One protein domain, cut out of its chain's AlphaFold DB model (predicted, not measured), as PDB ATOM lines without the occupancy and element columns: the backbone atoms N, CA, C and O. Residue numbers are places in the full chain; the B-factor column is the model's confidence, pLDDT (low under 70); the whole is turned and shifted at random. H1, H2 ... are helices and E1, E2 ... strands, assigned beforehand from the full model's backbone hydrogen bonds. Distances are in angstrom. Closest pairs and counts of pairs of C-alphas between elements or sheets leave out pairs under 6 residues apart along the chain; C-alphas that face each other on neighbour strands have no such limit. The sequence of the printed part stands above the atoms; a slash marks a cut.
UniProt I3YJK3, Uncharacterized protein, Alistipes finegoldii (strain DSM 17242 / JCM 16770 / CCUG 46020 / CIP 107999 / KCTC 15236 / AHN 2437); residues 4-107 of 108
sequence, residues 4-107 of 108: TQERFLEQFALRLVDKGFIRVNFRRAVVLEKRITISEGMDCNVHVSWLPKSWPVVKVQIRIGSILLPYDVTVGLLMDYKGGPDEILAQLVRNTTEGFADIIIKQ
ATOM      1  N   THR A   4     167.818 125.818  99.179       79.00
ATOM      2  CA  THR A   4     167.270 124.794  98.277       79.00
ATOM      3  C   THR A   4     165.754 124.643  98.424       79.00
ATOM      4  O   THR A   4     165.056 124.505  97.423       79.00
ATOM      5  N   GLN A   5     165.237 124.694  99.656       73.62
ATOM      6  CA  GLN A   5     163.797 124.627  99.919       73.62
ATOM      7  C   GLN A   5     163.081 125.866  99.375       73.62
ATOM      8  O   GLN A   5     162.037 125.733  98.750       73.62
ATOM      9  N   GLU A   6     163.660 127.053  99.550       76.38
ATOM     10  CA  GLU A   6     163.111 128.306  99.012       76.38
ATOM     11  C   GLU A   6     163.017 128.283  97.485       76.38
ATOM     12  O   GLU A   6     161.951 128.538  96.931       76.38
ATOM     13  N   ARG A   7     164.089 127.874  96.796       79.19
ATOM     14  CA  ARG A   7     164.091 127.755  95.329       79.19
ATOM     15  C   ARG A   7     163.070 126.747  94.814       79.19
ATOM     16  O   ARG A   7     162.394 127.008  93.823       79.19
ATOM     17  N   PHE A   8     162.947 125.599  95.479       79.06
ATOM     18  CA  PHE A   8     161.942 124.600  95.127       79.06
ATOM     19  C   PHE A   8     160.522 125.165  95.252       79.06
ATOM     20  O   PHE A   8     159.690 124.957  94.372       79.06
ATOM     21  N   LEU A   9     160.254 125.928  96.312       76.00
ATOM     22  CA  LEU A   9     158.953 126.562  96.516       76.00
ATOM     23  C   LEU A   9     158.635 127.607  95.470       76.00
ATOM     24  O   LEU A   9     157.493 127.695  95.028       76.00
ATOM     25  N   GLU A  10     159.626 128.400  95.083       80.62
ATOM     26  CA  GLU A  10     159.463 129.368  94.010       80.62
ATOM     27  C   GLU A  10     159.135 128.669  92.693       80.62
ATOM     28  O   GLU A  10     158.175 129.060  92.038       80.62
ATOM     29  N   GLN A  11     159.846 127.593  92.346       82.75
ATOM     30  CA  GLN A  11     159.560 126.807  91.142       82.75
ATOM     31  C   GLN A  11     158.167 126.173  91.174       82.75
ATOM     32  O   GLN A  11     157.432 126.241  90.190       82.75
ATOM     33  N   PHE A  12     157.782 125.589  92.307       81.38
ATOM     34  CA  PHE A  12     156.450 125.027  92.504       81.38
ATOM     35  C   PHE A  12     155.355 126.095  92.364       81.38
ATOM     36  O   PHE A  12     154.380 125.895  91.638       81.38
ATOM     37  N   ALA A  13     155.533 127.243  93.024       83.50
ATOM     38  CA  ALA A  13     154.599 128.358  92.963       83.50
ATOM     39  C   ALA A  13     154.457 128.888  91.538       83.50
ATOM     40  O   ALA A  13     153.336 129.049  91.068       83.50
ATOM     41  N   LEU A  14     155.580 129.110  90.849       86.25
ATOM     42  CA  LEU A  14     155.605 129.547  89.456       86.25
ATOM     43  C   LEU A  14     154.851 128.564  88.563       86.25
ATOM     44  O   LEU A  14     153.956 128.974  87.841       86.25
ATOM     45  N   ARG A  15     155.106 127.260  88.699       84.62
ATOM     46  CA  ARG A  15     154.442 126.235  87.885       84.62
ATOM     47  C   ARG A  15     152.925 126.211  88.063       84.62
ATOM     48  O   ARG A  15     152.206 125.955  87.104       84.62
ATOM     49  N   LEU A  16     152.417 126.448  89.272       83.56
ATOM     50  CA  LEU A  16     150.974 126.540  89.505       83.56
ATOM     51  C   LEU A  16     150.397 127.895  89.068       83.56
ATOM     52  O   LEU A  16     149.272 127.936  88.573       83.56
ATOM     53  N   VAL A  17     151.164 128.981  89.177       87.75
ATOM     54  CA  VAL A  17     150.791 130.292  88.625       87.75
ATOM     55  C   VAL A  17     150.701 130.252  87.099       87.75
ATOM     56  O   VAL A  17     149.720 130.743  86.552       87.75
ATOM     57  N   ASP A  18     151.637 129.590  86.418       85.25
ATOM     58  CA  ASP A  18     151.601 129.363  84.965       85.25
ATOM     59  C   ASP A  18     150.372 128.545  84.553       85.25
ATOM     60  O   ASP A  18     149.831 128.694  83.459       85.25
ATOM     61  N   LYS A  19     149.884 127.703  85.467       81.38
ATOM     62  CA  LYS A  19     148.622 126.982  85.318       81.38
ATOM     63  C   LYS A  19     147.415 127.814  85.747       81.38
ATOM     64  O   LYS A  19     146.319 127.299  85.733       81.38
ATOM     65  N   GLY A  20     147.542 129.085  86.107       83.75
ATOM     66  CA  GLY A  20     146.406 129.967  86.383       83.75
ATOM     67  C   GLY A  20     145.889 129.948  87.823       83.75
ATOM     68  O   GLY A  20     144.729 130.316  88.043       83.75
ATOM     69  N   PHE A  21     146.711 129.523  88.788       88.31
ATOM     70  CA  PHE A  21     146.523 129.857  90.204       88.31
ATOM     71  C   PHE A  21     147.021 131.279  90.495       88.31
ATOM     72  O   PHE A  21     147.923 131.792  89.837       88.31
ATOM     73  N   ILE A  22     146.465 131.906  91.527       89.94
ATOM     74  CA  ILE A  22     146.892 133.217  92.016       89.94
ATOM     75  C   ILE A  22     147.784 133.007  93.234       89.94
ATOM     76  O   ILE A  22     147.383 132.370  94.206       89.94
ATOM     77  N   ARG A  23     148.996 133.561  93.209       88.25
ATOM     78  CA  ARG A  23     149.875 133.568  94.382       88.25
ATOM     79  C   ARG A  23     149.447 134.665  95.346       88.25
ATOM     80  O   ARG A  23     149.466 135.843  95.000       88.25
ATOM     81  N   VAL A  24     149.143 134.277  96.579       85.75
ATOM     82  CA  VAL A  24     148.864 135.194  97.681       85.75
ATOM     83  C   VAL A  24     150.111 135.316  98.549       85.75
ATOM     84  O   VAL A  24     150.705 134.325  98.984       85.75
ATOM     85  N   ASN A  25     150.542 136.555  98.785       68.69
ATOM     86  CA  ASN A  25     151.717 136.828  99.600       68.69
ATOM     87  C   ASN A  25     151.422 136.544 101.074       68.69
ATOM     88  O   ASN A  25     150.683 137.281 101.723       68.69
ATOM     89  N   PHE A  26     152.064 135.514 101.624       67.56
ATOM     90  CA  PHE A  26     152.012 135.205 103.046       67.56
ATOM     91  C   PHE A  26     153.433 135.141 103.605       67.56
ATOM     92  O   PHE A  26     154.276 134.394 103.114       67.56
ATOM     93  N   ARG A  27     153.722 135.920 104.658       59.66
ATOM     94  CA  ARG A  27     155.088 136.150 105.188       59.66
ATOM     95  C   ARG A  27     155.851 134.879 105.604       59.66
ATOM     96  O   ARG A  27     157.028 134.972 105.934       59.66
ATOM     97  N   ARG A  28     155.186 133.721 105.659       62.16
ATOM     98  CA  ARG A  28     155.736 132.430 106.106       62.16
ATOM     99  C   ARG A  28     155.141 131.217 105.382       62.16
ATOM    100  O   ARG A  28     155.347 130.101 105.837       62.16
ATOM    101  N   ALA A  29     154.374 131.413 104.316       66.81
ATOM    102  CA  ALA A  29     153.775 130.316 103.565       66.81
ATOM    103  C   ALA A  29     153.658 130.714 102.098       66.81
ATOM    104  O   ALA A  29     153.409 131.874 101.777       66.81
ATOM    105  N   VAL A  30     153.812 129.751 101.201       71.75
ATOM    106  CA  VAL A  30     153.338 129.935  99.831       71.75
ATOM    107  C   VAL A  30     151.871 129.551  99.841       71.75
ATOM    108  O   VAL A  30     151.555 128.412 100.182       71.75
ATOM    109  N   VAL A  31     150.999 130.505  99.521       80.50
ATOM    110  CA  VAL A  31     149.561 130.276  99.374       80.50
ATOM    111  C   VAL A  31     149.195 130.521  97.917       80.50
ATOM    112  O   VAL A  31     149.500 131.578  97.364       80.50
ATOM    113  N   LEU A  32     148.592 129.522  97.289       85.75
ATOM    114  CA  LEU A  32     148.109 129.577  95.914       85.75
ATOM    115  C   LEU A  32     146.607 129.358  95.931       85.75
ATOM    116  O   LEU A  32     146.132 128.397  96.533       85.75
ATOM    117  N   GLU A  33     145.874 130.240  95.270       89.31
ATOM    118  CA  GLU A  33     144.421 130.244  95.286       89.31
ATOM    119  C   GLU A  33     143.851 130.099  93.883       89.31
ATOM    120  O   GLU A  33     144.369 130.649  92.908       89.31
ATOM    121  N   LYS A  34     142.748 129.367  93.787       88.50
ATOM    122  CA  LYS A  34     141.908 129.324  92.598       88.50
ATOM    123  C   LYS A  34     140.454 129.388  93.021       88.50
ATOM    124  O   LYS A  34     140.023 128.598  93.856       88.50
ATOM    125  N   ARG A  35     139.706 130.297  92.403       87.94
ATOM    126  CA  ARG A  35     138.257 130.412  92.556       87.94
ATOM    127  C   ARG A  35     137.570 129.961  91.278       87.94
ATOM    128  O   ARG A  35     137.994 130.332  90.184       87.94
ATOM    129  N   ILE A  36     136.526 129.163  91.440       87.50
ATOM    130  CA  ILE A  36     135.670 128.650  90.376       87.50
ATOM    131  C   ILE A  36     134.231 128.932  90.793       87.50
ATOM    132  O   ILE A  36     133.816 128.523  91.875       87.50
ATOM    133  N   THR A  37     133.465 129.600  89.941       86.44
ATOM    134  CA  THR A  37     132.024 129.767  90.154       86.44
ATOM    135  C   THR A  37     131.303 128.549  89.586       86.44
ATOM    136  O   THR A  37     131.468 128.232  88.410       86.44
ATOM    137  N   ILE A  38     130.553 127.837  90.431       83.38
ATOM    138  CA  ILE A  38     129.803 126.626  90.053       83.38
ATOM    139  C   ILE A  38     128.417 127.017  89.535       83.38
ATOM    140  O   ILE A  38     127.989 126.567  88.476       83.38
ATOM    141  N   SER A  39     127.717 127.853  90.295       85.19
ATOM    142  CA  SER A  39     126.388 128.371  89.976       85.19
ATOM    143  C   SER A  39     126.166 129.698  90.700       85.19
ATOM    144  O   SER A  39     127.023 130.161  91.458       85.19
ATOM    145  N   GLU A  40     125.021 130.338  90.467       83.69
ATOM    146  CA  GLU A  40     124.657 131.566  91.169       83.69
ATOM    147  C   GLU A  40     124.646 131.334  92.693       83.69
ATOM    148  O   GLU A  40     123.916 130.489  93.208       83.69
ATOM    149  N   GLY A  41     125.518 132.049  93.413       78.44
ATOM    150  CA  GLY A  41     125.678 131.925  94.865       78.44
ATOM    151  C   GLY A  41     126.541 130.751  95.347       78.44
ATOM    152  O   GLY A  41     126.721 130.601  96.556       78.44
ATOM    153  N   MET A  42     127.109 129.941  94.445       84.19
ATOM    154  CA  MET A  42     127.955 128.800  94.803       84.19
ATOM    155  C   MET A  42     129.337 128.897  94.157       84.19
ATOM    156  O   MET A  42     129.498 128.752  92.945       84.19
ATOM    157  N   ASP A  43     130.352 129.054  95.002       88.00
ATOM    158  CA  ASP A  43     131.753 129.048  94.593       88.00
ATOM    159  C   ASP A  43     132.504 127.844  95.168       88.00
ATOM    160  O   ASP A  43     132.244 127.379  96.285       88.00
ATOM    161  N   CYS A  44     133.488 127.391  94.399       87.44
ATOM    162  CA  CYS A  44     134.558 126.515  94.834       87.44
ATOM    163  C   CYS A  44     135.858 127.316  94.933       87.44
ATOM    164  O   CYS A  44     136.290 127.937  93.962       87.44
ATOM    165  N   ASN A  45     136.493 127.291  96.101       89.44
ATOM    166  CA  ASN A  45     137.805 127.886  96.319       89.44
ATOM    167  C   ASN A  45     138.804 126.798  96.694       89.44
ATOM    168  O   ASN A  45     138.583 126.051  97.647       89.44
ATOM    169  N   VAL A  46     139.921 126.737  95.977       88.44
ATOM    170  CA  VAL A  46     141.038 125.836  96.261       88.44
ATOM    171  C   VAL A  46     142.204 126.663  96.768       88.44
ATOM    172  O   VAL A  46     142.685 127.546  96.062       88.44
ATOM    173  N   HIS A  47     142.659 126.366  97.981       89.62
ATOM    174  CA  HIS A  47     143.817 126.992  98.606       89.62
ATOM    175  C   HIS A  47     144.896 125.932  98.799       89.62
ATOM    176  O   HIS A  47     144.687 124.944  99.500       89.62
ATOM    177  N   VAL A  48     146.058 126.138  98.195       87.44
ATOM    178  CA  VAL A  48     147.235 125.289  98.376       87.44
ATOM    179  C   VAL A  48     148.225 126.061  99.226       87.44
ATOM    180  O   VAL A  48     148.723 127.105  98.811       87.44
ATOM    181  N   SER A  49     148.493 125.565 100.429       87.44
ATOM    182  CA  SER A  49     149.368 126.213 101.400       87.44
ATOM    183  C   SER A  49     150.553 125.322 101.747       87.44
ATOM    184  O   SER A  49     150.399 124.148 102.085       87.44
ATOM    185  N   TRP A  50     151.755 125.882 101.675       81.94
ATOM    186  CA  TRP A  50     152.970 125.197 102.103       81.94
ATOM    187  C   TRP A  50     153.428 125.717 103.463       81.94
ATOM    188  O   TRP A  50     153.608 126.925 103.645       81.94
ATOM    189  N   LEU A  51     153.618 124.810 104.423       73.44
ATOM    190  CA  LEU A  51     154.011 125.151 105.788       73.44
ATOM    191  C   LEU A  51     155.538 125.036 105.959       73.44
ATOM    192  O   LEU A  51     156.112 124.048 105.507       73.44
ATOM    193  N   PRO A  52     156.201 125.945 106.705       65.88
ATOM    194  CA  PRO A  52     157.667 126.017 106.852       65.88
ATOM    195  C   PRO A  52     158.412 124.745 107.289       65.88
ATOM    196  O   PRO A  52     159.643 124.728 107.268       65.88
ATOM    197  N   LYS A  53     157.698 123.721 107.766       70.25
ATOM    198  CA  LYS A  53     158.254 122.470 108.305       70.25
ATOM    199  C   LYS A  53     157.809 121.214 107.543       70.25
ATOM    200  O   LYS A  53     158.303 120.136 107.854       70.25
ATOM    201  N   SER A  54     156.934 121.341 106.545       68.00
ATOM    202  CA  SER A  54     156.392 120.214 105.776       68.00
ATOM    203  C   SER A  54     156.818 120.357 104.327       68.00
ATOM    204  O   SER A  54     156.107 120.938 103.522       68.00
ATOM    205  N   TRP A  55     158.022 119.887 103.996       69.44
ATOM    206  CA  TRP A  55     158.614 120.190 102.695       69.44
ATOM    207  C   TRP A  55     158.163 119.317 101.517       69.44
ATOM    208  O   TRP A  55     158.006 119.886 100.435       69.44
ATOM    209  N   PRO A  56     157.869 118.011 101.672       79.38
ATOM    210  CA  PRO A  56     157.342 117.235 100.561       79.38
ATOM    211  C   PRO A  56     155.823 117.370 100.428       79.38
ATOM    212  O   PRO A  56     155.274 116.811  99.489       79.38
ATOM    213  N   VAL A  57     155.140 118.087 101.330       83.75
ATOM    214  CA  VAL A  57     153.676 118.078 101.449       83.75
ATOM    215  C   VAL A  57     153.120 119.499 101.497       83.75
ATOM    216  O   VAL A  57     153.557 120.317 102.301       83.75
ATOM    217  N   VAL A  58     152.118 119.779 100.669       85.00
ATOM    218  CA  VAL A  58     151.259 120.961 100.786       85.00
ATOM    219  C   VAL A  58     149.934 120.585 101.415       85.00
ATOM    220  O   VAL A  58     149.411 119.494 101.196       85.00
ATOM    221  N   LYS A  59     149.357 121.535 102.140       87.38
ATOM    222  CA  LYS A  59     147.988 121.443 102.610       87.38
ATOM    223  C   LYS A  59     147.064 122.050 101.569       87.38
ATOM    224  O   LYS A  59     147.162 123.244 101.274       87.38
ATOM    225  N   VAL A  60     146.171 121.234 101.031       86.81
ATOM    226  CA  VAL A  60     145.121 121.651 100.106       86.81
ATOM    227  C   VAL A  60     143.827 121.807 100.892       86.81
ATOM    228  O   VAL A  60     143.437 120.942 101.674       86.81
ATOM    229  N   GLN A  61     143.163 122.940 100.717       89.06
ATOM    230  CA  GLN A  61     141.857 123.218 101.289       89.06
ATOM    231  C   GLN A  61     140.897 123.528 100.154       89.06
ATOM    232  O   GLN A  61     141.081 124.510  99.437       89.06
ATOM    233  N   ILE A  62     139.877 122.689 100.001       89.12
ATOM    234  CA  ILE A  62     138.815 122.887  99.019       89.12
ATOM    235  C   ILE A  62     137.573 123.335  99.776       89.12
ATOM    236  O   ILE A  62     137.069 122.618 100.639       89.12
ATOM    237  N   ARG A  63     137.096 124.539  99.481       89.00
ATOM    238  CA  ARG A  63     135.855 125.082 100.023       89.00
ATOM    239  C   ARG A  63     134.798 125.078  98.934       89.00
ATOM    240  O   ARG A  63     134.978 125.780  97.949       89.00
ATOM    241  N   ILE A  64     133.705 124.350  99.138       86.81
ATOM    242  CA  ILE A  64     132.547 124.313  98.240       86.81
ATOM    243  C   ILE A  64     131.341 124.811  99.036       86.81
ATOM    244  O   ILE A  64     130.852 124.116  99.930       86.81
ATOM    245  N   GLY A  65     130.894 126.040  98.770       84.12
ATOM    246  CA  GLY A  65     129.898 126.698  99.621       84.12
ATOM    247  C   GLY A  65     130.355 126.760 101.090       84.12
ATOM    248  O   GLY A  65     131.390 127.353 101.406       84.12
ATOM    249  N   SER A  66     129.595 126.133 101.996       83.81
ATOM    250  CA  SER A  66     129.912 126.047 103.432       83.81
ATOM    251  C   SER A  66     130.825 124.872 103.810       83.81
ATOM    252  O   SER A  66     131.364 124.860 104.918       83.81
ATOM    253  N   ILE A  67     131.031 123.906 102.913       83.75
ATOM    254  CA  ILE A  67     131.823 122.703 103.180       83.75
ATOM    255  C   ILE A  67     133.302 123.028 102.981       83.75
ATOM    256  O   ILE A  67     133.692 123.557 101.941       83.75
ATOM    257  N   LEU A  68     134.130 122.695 103.972       87.62
ATOM    258  CA  LEU A  68     135.585 122.795 103.897       87.62
ATOM    259  C   LEU A  68     136.193 121.399 103.985       87.62
ATOM    260  O   LEU A  68     136.041 120.721 104.998       87.62
ATOM    261  N   LEU A  69     136.936 121.017 102.953       86.75
ATOM    262  CA  LEU A  69     137.617 119.736 102.872       86.75
ATOM    263  C   LEU A  69     139.142 119.954 102.860       86.75
ATOM    264  O   LEU A  69     139.710 120.317 101.824       86.75
ATOM    265  N   PRO A  70     139.821 119.806 104.012       85.69
ATOM    266  CA  PRO A  70     141.272 119.884 104.098       85.69
ATOM    267  C   PRO A  70     141.918 118.512 103.876       85.69
ATOM    268  O   PRO A  70     141.470 117.518 104.439       85.69
ATOM    269  N   TYR A  71     143.019 118.463 103.129       84.44
ATOM    270  CA  TYR A  71     143.845 117.262 103.011       84.44
ATOM    271  C   TYR A  71     145.273 117.601 102.573       84.44
ATOM    272  O   TYR A  71     145.557 118.689 102.071       84.44
ATOM    273  N   ASP A  72     146.175 116.655 102.792       85.06
ATOM    274  CA  ASP A  72     147.601 116.804 102.539       85.06
ATOM    275  C   ASP A  72     147.978 116.136 101.208       85.06
ATOM    276  O   ASP A  72     147.551 115.016 100.921       85.06
ATOM    277  N   VAL A  73     148.776 116.819 100.383       83.75
ATOM    278  CA  VAL A  73     149.200 116.339  99.057       83.75
ATOM    279  C   VAL A  73     150.703 116.474  98.896       83.75
ATOM    280  O   VAL A  73     151.281 117.522  99.184       83.75
ATOM    281  N   THR A  74     151.346 115.433  98.374       85.75
ATOM    282  CA  THR A  74     152.768 115.485  98.036       85.75
ATOM    283  C   THR A  74     153.019 116.479  96.901       85.75
ATOM    284  O   THR A  74     152.393 116.394  95.846       85.75
ATOM    285  N   VAL A  75     153.978 117.389  97.070       79.50
ATOM    286  CA  VAL A  75     154.299 118.435  96.081       79.50
ATOM    287  C   VAL A  75     154.665 117.843  94.720       79.50
ATOM    288  O   VAL A  75     154.230 118.364  93.696       79.50
ATOM    289  N   GLY A  76     155.412 116.733  94.704       77.19
ATOM    290  CA  GLY A  76     155.775 116.022  93.473       77.19
ATOM    291  C   GLY A  76     154.558 115.658  92.623       77.19
ATOM    292  O   GLY A  76     154.555 115.940  91.431       77.19
ATOM    293  N   LEU A  77     153.471 115.189  93.250       78.12
ATOM    294  CA  LEU A  77     152.233 114.860  92.536       78.12
ATOM    295  C   LEU A  77     151.675 116.079  91.800       78.12
ATOM    296  O   LEU A  77     151.344 115.974  90.627       78.12
ATOM    297  N   LEU A  78     151.626 117.245  92.451       78.06
ATOM    298  CA  LEU A  78     151.144 118.486  91.835       78.06
ATOM    299  C   LEU A  78     152.055 118.992  90.710       78.06
ATOM    300  O   LEU A  78     151.563 119.571  89.739       78.06
ATOM    301  N   MET A  79     153.369 118.780  90.818       74.88
ATOM    302  CA  MET A  79     154.307 119.157  89.760       74.88
ATOM    303  C   MET A  79     154.220 118.228  88.549       74.88
ATOM    304  O   MET A  79     154.280 118.711  87.418       74.88
ATOM    305  N   ASP A  80     154.042 116.927  88.762       76.88
ATOM    306  CA  ASP A  80     154.064 115.916  87.702       76.88
ATOM    307  C   ASP A  80     152.793 115.910  86.836       76.88
ATOM    308  O   ASP A  80     152.786 115.314  85.754       76.88
ATOM    309  N   TYR A  81     151.737 116.630  87.240       72.44
ATOM    310  CA  TYR A  81     150.555 116.819  86.399       72.44
ATOM    311  C   TYR A  81     150.924 117.474  85.066       72.44
ATOM    312  O   TYR A  81     151.399 118.615  85.011       72.44
ATOM    313  N   LYS A  82     150.642 116.756  83.975       69.06
ATOM    314  CA  LYS A  82     150.827 117.224  82.592       69.06
ATOM    315  C   LYS A  82     149.662 118.089  82.089       69.06
ATOM    316  O   LYS A  82     149.859 118.867  81.164       69.06
ATOM    317  N   GLY A  83     148.499 117.985  82.733       68.81
ATOM    318  CA  GLY A  83     147.287 118.744  82.433       68.81
ATOM    319  C   GLY A  83     147.323 120.226  82.790       68.81
ATOM    320  O   GLY A  83     148.213 120.690  83.514       68.81
ATOM    321  N   GLY A  84     146.315 120.964  82.323       70.56
ATOM    322  CA  GLY A  84     146.052 122.353  82.715       70.56
ATOM    323  C   GLY A  84     145.547 122.506  84.165       70.56
ATOM    324  O   GLY A  84     145.435 121.511  84.889       70.56
ATOM    325  N   PRO A  85     145.223 123.737  84.613       71.62
ATOM    326  CA  PRO A  85     144.614 123.980  85.930       71.62
ATOM    327  C   PRO A  85     143.406 123.102  86.193       71.62
ATOM    328  O   PRO A  85     143.275 122.551  87.279       71.62
ATOM    329  N   ASP A  86     142.531 122.995  85.201       74.38
ATOM    330  CA  ASP A  86     141.218 122.388  85.364       74.38
ATOM    331  C   ASP A  86     141.334 120.888  85.629       74.38
ATOM    332  O   ASP A  86     140.567 120.350  86.418       74.38
ATOM    333  N   GLU A  87     142.349 120.224  85.067       77.94
ATOM    334  CA  GLU A  87     142.647 118.820  85.363       77.94
ATOM    335  C   GLU A  87     143.175 118.632  86.788       77.94
ATOM    336  O   GLU A  87     142.734 117.723  87.492       77.94
ATOM    337  N   ILE A  88     144.076 119.514  87.240       79.06
ATOM    338  CA  ILE A  88     144.557 119.504  88.629       79.06
ATOM    339  C   ILE A  88     143.365 119.708  89.567       79.06
ATOM    340  O   ILE A  88     143.154 118.919  90.481       79.06
ATOM    341  N   LEU A  89     142.548 120.731  89.320       77.94
ATOM    342  CA  LEU A  89     141.389 121.070  90.144       77.94
ATOM    343  C   LEU A  89     140.357 119.944  90.155       77.94
ATOM    344  O   LEU A  89     139.897 119.566  91.228       77.94
ATOM    345  N   ALA A  90     140.032 119.371  88.994       81.56
ATOM    346  CA  ALA A  90     139.095 118.262  88.884       81.56
ATOM    347  C   ALA A  90     139.564 117.055  89.697       81.56
ATOM    348  O   ALA A  90     138.765 116.468  90.425       81.56
ATOM    349  N   GLN A  91     140.850 116.702  89.625       82.75
ATOM    350  CA  GLN A  91     141.370 115.587  90.405       82.75
ATOM    351  C   GLN A  91     141.342 115.879  91.906       82.75
ATOM    352  O   GLN A  91     140.910 115.029  92.683       82.75
ATOM    353  N   LEU A  92     141.795 117.070  92.311       81.94
ATOM    354  CA  LEU A  92     141.793 117.482  93.711       81.94
ATOM    355  C   LEU A  92     140.367 117.411  94.279       81.94
ATOM    356  O   LEU A  92     140.140 116.731  95.273       81.94
ATOM    357  N   VAL A  93     139.386 118.005  93.594       82.38
ATOM    358  CA  VAL A  93     137.976 117.981  94.012       82.38
ATOM    359  C   VAL A  93     137.416 116.558  94.059       82.38
ATOM    360  O   VAL A  93     136.770 116.210  95.048       82.38
ATOM    361  N   ARG A  94     137.659 115.724  93.038       85.06
ATOM    362  CA  ARG A  94     137.166 114.334  92.997       85.06
ATOM    363  C   ARG A  94     137.714 113.509  94.152       85.06
ATOM    364  O   ARG A  94     136.923 113.018  94.948       85.06
ATOM    365  N   ASN A  95     139.038 113.448  94.298       83.19
ATOM    366  CA  ASN A  95     139.692 112.653  95.339       83.19
ATOM    367  C   ASN A  95     139.184 113.029  96.736       83.19
ATOM    368  O   ASN A  95     138.933 112.167  97.577       83.19
ATOM    369  N   THR A  96     139.035 114.327  96.998       80.94
ATOM    370  CA  THR A  96     138.602 114.800  98.311       80.94
ATOM    371  C   THR A  96     137.121 114.542  98.560       80.94
ATOM    372  O   THR A  96     136.743 114.208  99.680       80.94
ATOM    373  N   THR A  97     136.281 114.676  97.534       82.12
ATOM    374  CA  THR A  97     134.837 114.435  97.648       82.12
ATOM    375  C   THR A  97     134.538 112.941  97.798       82.12
ATOM    376  O   THR A  97     133.714 112.580  98.632       82.12
ATOM    377  N   GLU A  98     135.242 112.076  97.062       85.38
ATOM    378  CA  GLU A  98     135.183 110.614  97.215       85.38
ATOM    379  C   GLU A  98     135.614 110.193  98.625       85.38
ATOM    380  O   GLU A  98     134.860 109.522  99.327       85.38
ATOM    381  N   GLY A  99     136.767 110.678  99.098       82.69
ATOM    382  CA  GLY A  99     137.232 110.383 100.454       82.69
ATOM    383  C   GLY A  99     136.274 110.883 101.542       82.69
ATOM    384  O   GLY A  99     136.089 110.221 102.562       82.69
ATOM    385  N   PHE A 100     135.624 112.029 101.326       82.75
ATOM    386  CA  PHE A 100     134.601 112.539 102.238       82.75
ATOM    387  C   PHE A 100     133.333 111.675 102.232       82.75
ATOM    388  O   PHE A 100     132.805 111.365 103.301       82.75
ATOM    389  N   ALA A 101     132.870 111.243 101.056       85.62
ATOM    390  CA  ALA A 101     131.730 110.343 100.926       85.62
ATOM    391  C   ALA A 101     131.978 109.008 101.647       85.62
ATOM    392  O   ALA A 101     131.127 108.566 102.418       85.62
ATOM    393  N   ASP A 102     133.167 108.421 101.491       85.88
ATOM    394  CA  ASP A 102     133.556 107.183 102.177       85.88
ATOM    395  C   ASP A 102     133.535 107.318 103.705       85.88
ATOM    396  O   ASP A 102     133.146 106.384 104.411       85.88
ATOM    397  N   ILE A 103     133.958 108.470 104.234       83.44
ATOM    398  CA  ILE A 103     133.913 108.744 105.676       83.44
ATOM    399  C   ILE A 103     132.463 108.784 106.161       83.44
ATOM    400  O   ILE A 103     132.171 108.174 107.186       83.44
ATOM    401  N   ILE A 104     131.566 109.465 105.440       82.19
ATOM    402  CA  ILE A 104     130.142 109.536 105.800       82.19
ATOM    403  C   ILE A 104     129.513 108.145 105.777       82.19
ATOM    404  O   ILE A 104     128.872 107.759 106.749       82.19
ATOM    405  N   ILE A 105     129.710 107.384 104.696       86.50
ATOM    406  CA  ILE A 105     129.102 106.056 104.521       86.50
ATOM    407  C   ILE A 105     129.516 105.108 105.649       86.50
ATOM    408  O   ILE A 105     128.690 104.347 106.132       86.50
ATOM    409  N   LYS A 106     130.767 105.176 106.118       84.88
ATOM    410  CA  LYS A 106     131.253 104.352 107.241       84.88
ATOM    411  C   LYS A 106     130.644 104.710 108.601       84.88
ATOM    412  O   LYS A 106     130.881 103.981 109.560       84.88
ATOM    413  N   GLN A 107     129.956 105.843 108.714       81.69
ATOM    414  CA  GLN A 107     129.309 106.304 109.948       81.69
ATOM    415  C   GLN A 107     127.793 106.044 109.955       81.69
ATOM    416  O   GLN A 107     127.146 106.330 110.963       81.69
TER     417      GLN A 107
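Overview. This is residues 4 to 107 of the 108 residues of an uncharacterized protein of Alistipes finegoldii (strain DSM 17242 / JCM 16770 / CCUG 46020 / CIP 107999 / KCTC 15236 / AHN 2437) (UniProt I3YJK3). A twisted sheet of five antiparallel strands has helices over one face and its other face bare; the long H3 crosses under E4 and E5, H1 runs along E2 near one edge, and the short H2 sits near the ends of E4 and E5. The free end of H3, residues 101 to 105, sticks out with residues 106 and 107. The printed part has 104 residues, with three named helices and five named strands in the order H1 E1 E2 E3 E4 E5 H2 H3; the sheet's order is E1 E2 E3 E4 E5. The class is mixed, helices and strands, and the whole is compact, with a radius of gyration of the C-alphas of 14.0 A and spans of 43 by 32 by 29 A.

Along the chain. H1, residues 4 to 18, begins with C-alpha 4 at (167.270, 124.794, 98.277) and is 21.1 A long. E1 is residues 22 to 26. E2, residues 29 to 39, is 30.6 A long and ends with C-alpha 39 at (126.388, 128.371, 89.976). E3, residues 42 to 50, is 26.3 A long; E4, residues 57 to 64, 22.3 A; E5, residues 67 to 74, 22.7 A. H2 is residues 75 to 80. H3, residues 85 to 105, is 30.1 A long and ends with C-alpha 105 at (129.102, 106.056, 104.521).

Arrangement. E1 to E5 form a meander, each strand the antiparallel neighbour of the one before. E1 and E2 are a hairpin, with N 22 and O 33 2.8 A apart. In the hairpin E2 and E3, N 34 and O 46 are 2.9 A apart; in E3 and E4, N 47 and O 61 are 2.8 A apart; in E4 and E5, N 60 and O 71 are 2.8 A apart; these four pairs are within hydrogen-bond range. With H1, H2 and H3 on one face, the sheet makes two layers, helices on one face of a sheet. H1 has a height over the sheet of 9.3 A and runs along the strands, at 19 degrees to E2 on the local plane; its closest C-alphas to E2 are those of Ala 13 and Val 30, 7.2 A. H3, on the same face as H1 at a height over the sheet of 9.0 A, runs across the strands, at 79 degrees to E4 on the local plane; the closest C-alphas of H3 and E5 are those of Thr 96 and Leu 69, 6.8 A. H1, with residues 12 to 15 alone, only just touches H2, with 3 pairs of C-alphas within 8 A, the closest those of Phe 12 and Met 79, 6.8 A. In H1, H2 and H3 every O i to N i+4 pair is within hydrogen-bond range.

Size, cuts and confidence. The C-alphas farthest apart, those of Thr 4 and Gln 107, are 43.8 A apart. The printed part has no cut and no long link. Its mean pLDDT is 81.3; residues 25 to 29, 52, 54 to 55 and 82 to 83 are under 70.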